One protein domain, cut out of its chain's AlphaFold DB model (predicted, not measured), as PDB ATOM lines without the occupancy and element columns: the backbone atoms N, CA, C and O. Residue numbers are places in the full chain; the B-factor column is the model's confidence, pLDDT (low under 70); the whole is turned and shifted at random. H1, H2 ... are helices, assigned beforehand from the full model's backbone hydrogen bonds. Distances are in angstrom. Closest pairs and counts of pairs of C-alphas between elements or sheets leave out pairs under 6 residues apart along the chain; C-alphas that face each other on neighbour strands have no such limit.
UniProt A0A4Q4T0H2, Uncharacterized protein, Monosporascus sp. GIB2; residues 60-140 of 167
ATOM      1  N   GLN A  60      -1.080  24.265  22.696       91.69
ATOM      2  CA  GLN A  60      -1.642  23.017  23.192       91.69
ATOM      3  C   GLN A  60      -1.205  22.700  24.628       91.69
ATOM      4  O   GLN A  60      -2.056  22.314  25.429       91.69
ATOM      5  N   ASP A  61       0.069  22.908  24.964       94.44
ATOM      6  CA  ASP A  61       0.618  22.557  26.275       94.44
ATOM      7  C   ASP A  61       0.022  23.456  27.366       94.44
ATOM      8  O   ASP A  61      -0.420  22.973  28.414       94.44
ATOM      9  N   THR A  62      -0.066  24.765  27.109       95.12
ATOM     10  CA  THR A  62      -0.689  25.725  28.031       95.12
ATOM     11  C   THR A  62      -2.176  25.429  28.220       95.12
ATOM     12  O   THR A  62      -2.667  25.436  29.354       95.12
ATOM     13  N   ARG A  63      -2.900  25.125  27.132       94.31
ATOM     14  CA  ARG A  63      -4.325  24.772  27.193       94.31
ATOM     15  C   ARG A  63      -4.551  23.513  28.022       94.31
ATOM     16  O   ARG A  63      -5.358  23.540  28.944       94.31
ATOM     17  N   GLU A  64      -3.848  22.428  27.709       93.31
ATOM     18  CA  GLU A  64      -4.019  21.142  28.394       93.31
ATOM     19  C   GLU A  64      -3.655  21.244  29.874       93.31
ATOM     20  O   GLU A  64      -4.362  20.700  30.721       93.31
ATOM     21  N   LYS A  65      -2.613  22.013  30.213       95.69
ATOM     22  CA  LYS A  65      -2.273  22.296  31.609       95.69
ATOM     23  C   LYS A  65      -3.392  23.057  32.323       95.69
ATOM     24  O   LYS A  65      -3.760  22.678  33.434       95.69
ATOM     25  N   HIS A  66      -3.938  24.109  31.711       95.00
ATOM     26  CA  HIS A  66      -5.049  24.870  32.286       95.00
ATOM     27  C   HIS A  66      -6.300  23.995  32.475       95.00
ATOM     28  O   HIS A  66      -6.904  24.005  33.548       95.00
ATOM     29  N   GLU A  67      -6.685  23.222  31.456       92.81
ATOM     30  CA  GLU A  67      -7.829  22.301  31.503       92.81
ATOM     31  C   GLU A  67      -7.645  21.241  32.597       92.81
ATOM     32  O   GLU A  67      -8.542  21.056  33.420       92.81
ATOM     33  N   TYR A  68      -6.458  20.633  32.685       94.44
ATOM     34  CA  TYR A  68      -6.121  19.681  33.742       94.44
ATOM     35  C   TYR A  68      -6.252  20.299  35.136       94.44
ATOM     36  O   TYR A  68      -6.869  19.704  36.019       94.44
ATOM     37  N   LEU A  69      -5.712  21.502  35.352       96.06
ATOM     38  CA  LEU A  69      -5.832  22.187  36.641       96.06
ATOM     39  C   LEU A  69      -7.300  22.458  36.990       96.06
ATOM     40  O   LEU A  69      -7.696  22.237  38.130       96.06
ATOM     41  N   PHE A  70      -8.128  22.839  36.015       91.75
ATOM     42  CA  PHE A  70      -9.566  23.012  36.224       91.75
ATOM     43  C   PHE A  70     -10.284  21.717  36.596       91.75
ATOM     44  O   PHE A  70     -11.121  21.717  37.498       91.75
ATOM     45  N   GLU A  71      -9.943  20.603  35.956       91.75
ATOM     46  CA  GLU A  71     -10.451  19.290  36.355       91.75
ATOM     47  C   GLU A  71     -10.039  18.949  37.791       91.75
ATOM     48  O   GLU A  71     -10.871  18.490  38.577       91.75
ATOM     49  N   GLN A  72      -8.789  19.234  38.175       94.25
ATOM     50  CA  GLN A  72      -8.314  19.023  39.543       94.25
ATOM     51  C   GLN A  72      -9.046  19.907  40.560       94.25
ATOM     52  O   GLN A  72      -9.342  19.426  41.655       94.25
ATOM     53  N   ILE A  73      -9.385  21.158  40.215       93.81
ATOM     54  CA  ILE A  73     -10.228  22.012  41.068       93.81
ATOM     55  C   ILE A  73     -11.544  21.291  41.347       93.81
ATOM     56  O   ILE A  73     -11.894  21.134  42.511       93.81
ATOM     57  N   LEU A  74     -12.234  20.804  40.306       90.31
ATOM     58  CA  LEU A  74     -13.528  20.121  40.435       90.31
ATOM     59  C   LEU A  74     -13.447  18.847  41.287       90.31
ATOM     60  O   LEU A  74     -14.348  18.596  42.086       90.31
ATOM     61  N   VAL A  75     -12.373  18.065  41.144       91.19
ATOM     62  CA  VAL A  75     -12.125  16.856  41.949       91.19
ATOM     63  C   VAL A  75     -11.879  17.197  43.420       91.19
ATOM     64  O   VAL A  75     -12.333  16.471  44.301       91.19
ATOM     65  N   HIS A  76     -11.183  18.300  43.693       92.19
ATOM     66  CA  HIS A  76     -10.774  18.702  45.037       92.19
ATOM     67  C   HIS A  76     -11.622  19.839  45.628       92.19
ATOM     68  O   HIS A  76     -11.195  20.462  46.595       92.19
ATOM     69  N   LEU A  77     -12.836  20.089  45.118       89.56
ATOM     70  CA  LEU A  77     -13.726  21.150  45.627       89.56
ATOM     71  C   LEU A  77     -14.095  20.998  47.113       89.56
ATOM     72  O   LEU A  77     -14.471  21.979  47.753       89.56
ATOM     73  N   ASP A  78     -14.004  19.791  47.674       89.31
ATOM     74  CA  ASP A  78     -14.213  19.547  49.108       89.31
ATOM     75  C   ASP A  78     -13.000  19.959  49.974       89.31
ATOM     76  O   ASP A  78     -13.137  20.122  51.187       89.31
ATOM     77  N   GLU A  79     -11.829  20.162  49.364       93.25
ATOM     78  CA  GLU A  79     -10.566  20.560  49.994       93.25
ATOM     79  C   GLU A  79     -10.270  22.040  49.681       93.25
ATOM     80  O   GLU A  79      -9.463  22.344  48.804       93.25
ATOM     81  N   SER A  80     -10.920  22.969  50.395       87.88
ATOM     82  CA  SER A  80     -10.913  24.417  50.085       87.88
ATOM     83  C   SER A  80      -9.524  24.989  49.768       87.88
ATOM     84  O   SER A  80      -9.336  25.579  48.706       87.88
ATOM     85  N   ASP A  81      -8.534  24.763  50.637       93.31
ATOM     86  CA  ASP A  81      -7.173  25.294  50.454       93.31
ATOM     87  C   ASP A  81      -6.509  24.759  49.177       93.31
ATOM     88  O   ASP A  81      -5.777  25.467  48.483       93.31
ATOM     89  N   LYS A  82      -6.774  23.493  48.845       95.81
ATOM     90  CA  LYS A  82      -6.215  22.845  47.660       95.81
ATOM     91  C   LYS A  82      -6.912  23.319  46.391       95.81
ATOM     92  O   LYS A  82      -6.228  23.617  45.416       95.81
ATOM     93  N   ALA A  83      -8.241  23.415  46.406       95.38
ATOM     94  CA  ALA A  83      -9.014  23.946  45.289       95.38
ATOM     95  C   ALA A  83      -8.617  25.395  44.975       95.38
ATOM     96  O   ALA A  83      -8.420  25.738  43.811       95.38
ATOM     97  N   GLU A  84      -8.432  26.227  46.003       96.38
ATOM     98  CA  GLU A  84      -8.002  27.614  45.822       96.38
ATOM     99  C   GLU A  84      -6.574  27.704  45.277       96.38
ATOM    100  O   GLU A  84      -6.319  28.460  44.339       96.38
ATOM    101  N   LYS A  85      -5.645  26.885  45.781       97.56
ATOM    102  CA  LYS A  85      -4.291  26.820  45.223       97.56
ATOM    103  C   LYS A  85      -4.305  26.440  43.738       97.56
ATOM    104  O   LYS A  85      -3.676  27.117  42.929       97.56
ATOM    105  N   LEU A  86      -5.050  25.394  43.376       97.88
ATOM    106  CA  LEU A  86      -5.194  24.946  41.987       97.88
ATOM    107  C   LEU A  86      -5.840  26.018  41.098       97.88
ATOM    108  O   LEU A  86      -5.438  26.177  39.949       97.88
ATOM    109  N   PHE A  87      -6.797  26.784  41.628       97.56
ATOM    110  CA  PHE A  87      -7.398  27.919  40.927       97.56
ATOM    111  C   PHE A  87      -6.360  28.986  40.573       97.56
ATOM    112  O   PHE A  87      -6.299  29.437  39.426       97.56
ATOM    113  N   TRP A  88      -5.514  29.365  41.531       97.94
ATOM    114  CA  TRP A  88      -4.461  30.346  41.280       97.94
ATOM    115  C   TRP A  88      -3.400  29.823  40.303       97.94
ATOM    116  O   TRP A  88      -2.977  30.574  39.426       97.94
ATOM    117  N   GLU A  89      -3.040  28.538  40.374       98.06
ATOM    118  CA  GLU A  89      -2.146  27.897  39.397       98.06
ATOM    119  C   GLU A  89      -2.758  27.857  37.983       98.06
ATOM    120  O   GLU A  89      -2.062  28.096  36.991       98.06
ATOM    121  N   ALA A  90      -4.065  27.596  37.866       97.12
ATOM    122  CA  ALA A  90      -4.769  27.630  36.583       97.12
ATOM    123  C   ALA A  90      -4.737  29.040  35.985       97.12
ATOM    124  O   ALA A  90      -4.381  29.215  34.820       97.12
ATOM    125  N   ARG A  91      -5.015  30.059  36.806       97.38
ATOM    126  CA  ARG A  91      -4.914  31.465  36.404       97.38
ATOM    127  C   ARG A  91      -3.496  31.838  35.965       97.38
ATOM    128  O   ARG A  91      -3.332  32.564  34.987       97.38
ATOM    129  N   GLU A  92      -2.469  31.350  36.659       97.94
ATOM    130  CA  GLU A  92      -1.068  31.643  36.337       97.94
ATOM    131  C   GLU A  92      -0.671  31.148  34.937       97.94
ATOM    132  O   GLU A  92       0.080  31.828  34.235       97.94
ATOM    133  N   CYS A  93      -1.257  30.039  34.470       96.69
ATOM    134  CA  CYS A  93      -1.057  29.551  33.099       96.69
ATOM    135  C   CYS A  93      -1.478  30.579  32.033       96.69
ATOM    136  O   CYS A  93      -0.989  30.536  30.908       96.69
ATOM    137  N   LEU A  94      -2.357  31.525  32.377       97.25
ATOM    138  CA  LEU A  94      -2.896  32.521  31.454       97.25
ATOM    139  C   LEU A  94      -2.121  33.848  31.459       97.25
ATOM    140  O   LEU A  94      -2.437  34.724  30.658       97.25
ATOM    141  N   VAL A  95      -1.096  34.025  32.304       96.12
ATOM    142  CA  VAL A  95      -0.342  35.296  32.421       96.12
ATOM    143  C   VAL A  95       0.296  35.733  31.096       96.12
ATOM    144  O   VAL A  95       0.344  36.927  30.805       96.12
ATOM    145  N   GLY A  96       0.721  34.783  30.256       95.81
ATOM    146  CA  GLY A  96       1.229  35.060  28.904       95.81
ATOM    147  C   GLY A  96       0.153  35.434  27.870       95.81
ATOM    148  O   GLY A  96       0.494  35.846  26.764       95.81
ATOM    149  N   HIS A  97      -1.133  35.317  28.218       96.19
ATOM    150  CA  HIS A  97      -2.287  35.480  27.329       96.19
ATOM    151  C   HIS A  97      -3.279  36.507  27.915       96.19
ATOM    152  O   HIS A  97      -4.353  36.135  28.396       96.19
ATOM    153  N   PRO A  98      -2.957  37.816  27.879       95.31
ATOM    154  CA  PRO A  98      -3.666  38.844  28.647       95.31
ATOM    155  C   PRO A  98      -5.163  38.956  28.325       95.31
ATOM    156  O   PRO A  98      -5.965  39.187  29.228       95.31
ATOM    157  N   ASP A  99      -5.563  38.748  27.067       95.00
ATOM    158  CA  ASP A  99      -6.977  38.793  26.673       95.00
ATOM    159  C   ASP A  99      -7.792  37.649  27.286       95.00
ATOM    160  O   ASP A  99      -8.948  37.843  27.666       95.00
ATOM    161  N   VAL A 100      -7.194  36.458  27.385       95.25
ATOM    162  CA  VAL A 100      -7.837  35.274  27.965       95.25
ATOM    163  C   VAL A 100      -7.821  35.366  29.487       95.25
ATOM    164  O   VAL A 100      -8.843  35.112  30.117       95.25
ATOM    165  N   LEU A 101      -6.717  35.830  30.078       96.50
ATOM    166  CA  LEU A 101      -6.634  36.110  31.511       96.50
ATOM    167  C   LEU A 101      -7.691  37.130  31.953       96.50
ATOM    168  O   LEU A 101      -8.354  36.939  32.966       96.50
ATOM    169  N   LYS A 102      -7.907  38.195  31.174       94.81
ATOM    170  CA  LYS A 102      -8.943  39.187  31.481       94.81
ATOM    171  C   LYS A 102     -10.346  38.574  31.480       94.81
ATOM    172  O   LYS A 102     -11.167  38.939  32.318       94.81
ATOM    173  N   GLN A 103     -10.633  37.672  30.542       94.06
ATOM    174  CA  GLN A 103     -11.913  36.958  30.509       94.06
ATOM    175  C   GLN A 103     -12.056  36.025  31.706       94.06
ATOM    176  O   GLN A 103     -13.098  36.026  32.353       94.06
ATOM    177  N   PHE A 104     -10.998  35.285  32.026       94.94
ATOM    178  CA  PHE A 104     -10.943  34.419  33.192       94.94
ATOM    179  C   PHE A 104     -11.267  35.174  34.481       94.94
ATOM    180  O   PHE A 104     -12.161  34.784  35.235       94.94
ATOM    181  N   ASP A 105     -10.581  36.296  34.692       94.56
ATOM    182  CA  ASP A 105     -10.791  37.152  35.851       94.56
ATOM    183  C   ASP A 105     -12.227  37.675  35.876       94.56
ATOM    184  O   ASP A 105     -12.888  37.560  36.899       94.56
ATOM    185  N   ALA A 106     -12.760  38.147  34.746       91.19
ATOM    186  CA  ALA A 106     -14.137  38.633  34.670       91.19
ATOM    187  C   ALA A 106     -15.195  37.554  34.980       91.19
ATOM    188  O   ALA A 106     -16.271  37.880  35.482       91.19
ATOM    189  N   VAL A 107     -14.911  36.282  34.678       89.75
ATOM    190  CA  VAL A 107     -15.822  35.161  34.956       89.75
ATOM    191  C   VAL A 107     -15.771  34.758  36.432       89.75
ATOM    192  O   VAL A 107     -16.817  34.551  37.053       89.75
ATOM    193  N   TYR A 108     -14.575  34.636  37.010       90.12
ATOM    194  CA  TYR A 108     -14.402  33.985  38.313       90.12
ATOM    195  C   TYR A 108     -14.069  34.939  39.464       90.12
ATOM    196  O   TYR A 108     -14.498  34.693  40.597       90.12
ATOM    197  N   ILE A 109     -13.348  36.025  39.195       91.69
ATOM    198  CA  ILE A 109     -12.837  36.955  40.202       91.69
ATOM    199  C   ILE A 109     -13.714  38.204  40.230       91.69
ATOM    200  O   ILE A 109     -13.883  38.905  39.238       91.69
ATOM    201  N   ARG A 110     -14.278  38.501  41.401       85.69
ATOM    202  CA  ARG A 110     -15.061  39.717  41.622       85.69
ATOM    203  C   ARG A 110     -14.494  40.491  42.795       85.69
ATOM    204  O   ARG A 110     -14.148  39.896  43.812       85.69
ATOM    205  N   ASP A 111     -14.500  41.813  42.683       82.38
ATOM    206  CA  ASP A 111     -13.996  42.707  43.732       82.38
ATOM    207  C   ASP A 111     -14.770  42.570  45.055       82.38
ATOM    208  O   ASP A 111     -14.223  42.805  46.129       82.38
ATOM    209  N   ASP A 112     -16.042  42.166  44.989       87.94
ATOM    210  CA  ASP A 112     -16.938  42.018  46.139       87.94
ATOM    211  C   ASP A 112     -17.003  40.592  46.710       87.94
ATOM    212  O   ASP A 112     -17.714  40.355  47.690       87.94
ATOM    213  N   ARG A 113     -16.287  39.627  46.113       89.94
ATOM    214  CA  ARG A 113     -16.384  38.213  46.490       89.94
ATOM    215  C   ARG A 113     -15.026  37.503  46.413       89.94
ATOM    216  O   ARG A 113     -14.522  37.292  45.310       89.94
ATOM    217  N   PRO A 114     -14.487  37.026  47.551       92.31
ATOM    218  CA  PRO A 114     -13.278  36.207  47.569       92.31
ATOM    219  C   PRO A 114     -13.406  34.922  46.737       92.31
ATOM    220  O   PRO A 114     -14.491  34.346  46.623       92.31
ATOM    221  N   VAL A 115     -12.280  34.431  46.208       92.94
ATOM    222  CA  VAL A 115     -12.221  33.183  45.423       92.94
ATOM    223  C   VAL A 115     -12.675  31.977  46.246       92.94
ATOM    224  O   VAL A 115     -13.447  31.168  45.740       92.94
ATOM    225  N   SER A 116     -12.294  31.891  47.521       91.75
ATOM    226  CA  SER A 116     -12.759  30.839  48.438       91.75
ATOM    227  C   SER A 116     -14.287  30.738  48.503       91.75
ATOM    228  O   SER A 116     -14.850  29.654  48.366       91.75
ATOM    229  N   VAL A 117     -14.975  31.880  48.603       91.94
ATOM    230  CA  VAL A 117     -16.445  31.949  48.600       91.94
ATOM    231  C   VAL A 117     -17.015  31.516  47.248       91.94
ATOM    232  O   VAL A 117     -18.030  30.826  47.196       91.94
ATOM    233  N   MET A 118     -16.378  31.897  46.136       92.06
ATOM    234  CA  MET A 118     -16.788  31.450  44.800       92.06
ATOM    235  C   MET A 118     -16.668  29.925  44.647       92.06
ATOM    236  O   MET A 118     -17.589  29.293  44.129       92.06
ATOM    237  N   LEU A 119     -15.581  29.323  45.137       92.56
ATOM    238  CA  LEU A 119     -15.367  27.874  45.090       92.56
ATOM    239  C   LEU A 119     -16.378  27.115  45.960       92.56
ATOM    240  O   LEU A 119     -16.911  26.092  45.530       92.56
ATOM    241  N   GLU A 120     -16.713  27.644  47.139       91.12
ATOM    242  CA  GLU A 120     -17.784  27.098  47.976       91.12
ATOM    243  C   GLU A 120     -19.145  27.167  47.265       91.12
ATOM    244  O   GLU A 120     -19.878  26.178  47.212       91.12
ATOM    245  N   GLN A 121     -19.463  28.299  46.631       88.69
ATOM    246  CA  GLN A 121     -20.684  28.445  45.833       88.69
ATOM    247  C   GLN A 121     -20.734  27.442  44.673       88.69
ATOM    248  O   GLN A 121     -21.787  26.854  44.414       88.69
ATOM    249  N   LEU A 122     -19.609  27.213  43.991       88.38
ATOM    250  CA  LEU A 122     -19.506  26.221  42.920       88.38
ATOM    251  C   LEU A 122     -19.752  24.801  43.448       88.38
ATOM    252  O   LEU A 122     -20.515  24.046  42.841       88.38
ATOM    253  N   ARG A 123     -19.165  24.449  44.595       90.06
ATOM    254  CA  ARG A 123     -19.385  23.162  45.269       90.06
ATOM    255  C   ARG A 123     -20.865  22.935  45.577       90.06
ATOM    256  O   ARG A 123     -21.416  21.894  45.217       90.06
ATOM    257  N   GLU A 124     -21.522  23.908  46.202       90.12
ATOM    258  CA  GLU A 124     -22.943  23.797  46.549       90.12
ATOM    259  C   GLU A 124     -23.839  23.748  45.302       90.12
ATOM    260  O   GLU A 124     -24.789  22.961  45.249       90.12
ATOM    261  N   ALA A 125     -23.500  24.492  44.246       85.06
ATOM    262  CA  ALA A 125     -24.208  24.423  42.969       85.06
ATOM    263  C   ALA A 125     -24.099  23.034  42.312       85.06
ATOM    264  O   ALA A 125     -25.088  22.526  41.774       85.06
ATOM    265  N   LEU A 126     -22.929  22.388  42.372       86.00
ATOM    266  CA  LEU A 126     -22.736  21.036  41.835       86.00
ATOM    267  C   LEU A 126     -23.495  19.978  42.639       86.00
ATOM    268  O   LEU A 126     -24.120  19.103  42.036       86.00
ATOM    269  N   LYS A 127     -23.522  20.087  43.973       88.50
ATOM    270  CA  LYS A 127     -24.355  19.223  44.828       88.50
ATOM    271  C   LYS A 127     -25.836  19.375  44.501       88.50
ATOM    272  O   LYS A 127     -26.536  18.378  44.326       88.50
ATOM    273  N   LEU A 128     -26.309  20.615  44.359       84.56
ATOM    274  CA  LEU A 128     -27.692  20.886  43.983       84.56
ATOM    275  C   LEU A 128     -28.025  20.290  42.611       84.56
ATOM    276  O   LEU A 128     -29.064  19.648  42.456       84.56
ATOM    277  N   LYS A 129     -27.137  20.460  41.624       82.38
ATOM    278  CA  LYS A 129     -27.288  19.860  40.294       82.38
ATOM    279  C   LYS A 129     -27.383  18.336  40.376       82.38
ATOM    280  O   LYS A 129     -28.267  17.769  39.740       82.38
ATOM    281  N   ALA A 130     -26.514  17.682  41.146       85.50
ATOM    282  CA  ALA A 130     -26.552  16.232  41.331       85.50
ATOM    283  C   ALA A 130     -27.891  15.776  41.935       85.50
ATOM    284  O   ALA A 130     -28.562  14.922  41.358       85.50
ATOM    285  N   ALA A 131     -28.348  16.430  43.007       85.00
ATOM    286  CA  ALA A 131     -29.630  16.126  43.642       85.00
ATOM    287  C   ALA A 131     -30.832  16.329  42.695       85.00
ATOM    288  O   ALA A 131     -31.777  15.538  42.688       85.00
ATOM    289  N   MET A 132     -30.802  17.373  41.856       80.81
ATOM    290  CA  MET A 132     -31.831  17.600  40.835       80.81
ATOM    291  C   MET A 132     -31.861  16.481  39.782       80.81
ATOM    292  O   MET A 132     -32.945  16.045  39.391       80.81
ATOM    293  N   VAL A 133     -30.692  15.993  39.351       77.94
ATOM    294  CA  VAL A 133     -30.573  14.886  38.386       77.94
ATOM    295  C   VAL A 133     -31.076  13.566  38.985       77.94
ATOM    296  O   VAL A 133     -31.855  12.864  38.340       77.94
ATOM    297  N   GLU A 134     -30.705  13.250  40.228       79.25
ATOM    298  CA  GLU A 134     -31.158  12.038  40.933       79.25
ATOM    299  C   GLU A 134     -32.682  11.996  41.111       79.25
ATOM    300  O   GLU A 134     -33.325  10.962  40.885       79.25
ATOM    301  N   LYS A 135     -33.286  13.141  41.454       74.06
ATOM    302  CA  LYS A 135     -34.740  13.261  41.584       74.06
ATOM    303  C   LYS A 135     -35.458  12.971  40.260       74.06
ATOM    304  O   LYS A 135     -36.474  12.286  40.257       74.06
ATOM    305  N   MET A 136     -34.914  13.417  39.127       61.84
ATOM    306  CA  MET A 136     -35.513  13.165  37.806       61.84
ATOM    307  C   MET A 136     -35.379  11.712  37.349       61.84
ATOM    308  O   MET A 136     -36.304  11.184  36.726       61.84
ATOM    309  N   GLY A 137     -34.269  11.048  37.684       62.25
ATOM    310  CA  GLY A 137     -34.131   9.602  37.482       62.25
ATOM    311  C   GLY A 137     -35.150   8.800  38.300       62.25
ATOM    312  O   GLY A 137     -35.678   7.796  37.833       62.25
ATOM    313  N   SER A 138     -35.497   9.290  39.491       58.12
ATOM    314  CA  SER A 138     -36.485   8.652  40.368       58.12
ATOM    315  C   SER A 138     -37.934   8.925  39.935       58.12
ATOM    316  O   SER A 138     -38.750   8.002  39.895       58.12
ATOM    317  N   ASP A 139     -38.254  10.158  39.529       54.94
ATOM    318  CA  ASP A 139     -39.598  10.556  39.074       54.94
ATOM    319  C   ASP A 139     -39.984   9.906  37.731       54.94
ATOM    320  O   ASP A 139     -41.164   9.702  37.444       54.94
ATOM    321  N   SER A 140     -38.999   9.529  36.911       52.97
ATOM    322  CA  SER A 140     -39.223   8.772  35.672       52.97
ATOM    323  C   SER A 140     -39.397   7.262  35.900       52.97
ATOM    324  O   SER A 140     -39.993   6.591  35.056       52.97
TER     325      SER A 140
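AT A GLANCE: This is residues 60 to 140 of the 167 residues of an uncharacterized protein of Monosporascus sp. GIB2 (UniProt A0A4Q4T0H2). What is the main picture? H1 and H2 make a helical hairpin, with H3 set more loosely beside H2, and the long helix H4 leaves this body as an arm from where its residues 115 to 120 meet residues 80 to 84 of H2. Residues 127 to 140 of H4 stick out. What is it made of, and how large is it? The 81 printed residues include four named helices, in the order H1, H2, H3, H4, with no named strand, and the class is all helix. The whole is loose, with a radius of gyration of the C-alphas of 14.9 A, and only just elongated, spanning 49 by 32 by 23 A.

IN THESE COORDINATES: Where do the first two helices run? H1, residues 60 to 75, begins with C-alpha 60 at (-1.642, 23.017, 23.192) and is 22.4 A long from first to last C-alpha. H2, residues 80 to 92, is 18.4 A long. Where do the other two run? H3, residues 98 to 108, is 15.2 A long and begins with C-alpha 98 at (-3.666, 38.844, 28.647). H4, residues 115 to 140, is the longest helix at 37.7 A and ends with C-alpha 140 at (-39.223, 8.772, 35.672).

HOW THE PARTS SIT: How does H1 stand to the other helices? H1 and H2 form a hairpin: they touch, closest at the C-alphas of Ile 73 and Ala 83, 4.8 A apart, at a shallow tilt of 15 degrees, opposite ways. H1 and H3 are apart, while H1 and H4 are near each other, with 5 pairs of C-alphas within 10 A. How does H3 stand to H2? They are close but not clearly touching, with the closest C-alphas, those of Arg 91 and Leu 101, 7.0 A apart; the tilt is shallow at 25 degrees, opposite ways. What does H4 meet? With residues 115 to 120 alone it touches residues 80 to 84 of H2, closest at the C-alphas of Ser 116 and Glu 84, 6.3 A apart, and at 72 degrees the two are only just about perpendicular. H4 and H3 are close but not clearly touching, closest at the C-alphas of Met 118 and Tyr 108, 7.4 A apart, at a steep tilt of 63 degrees, the same way. Are the helix backbones complete? In H1, H2, H3 and H4 every O i to N i+4 pair is within hydrogen-bond range.

THE WHOLE: How far does it reach? The two C-alphas farthest apart are those of Gly 96 and Ser 140, at 48.7 A. Without residues 127 to 140, which stand free, the body spans 31 by 26 by 18 A. Is the printed part unbroken? It has no cut; the links H1 to H2 and H2 to H3 are tight, and H3 to H4 is short. Where is confidence low? The mean pLDDT of the printed part is 89.7, and residues 136 to 140 of this model are under 70.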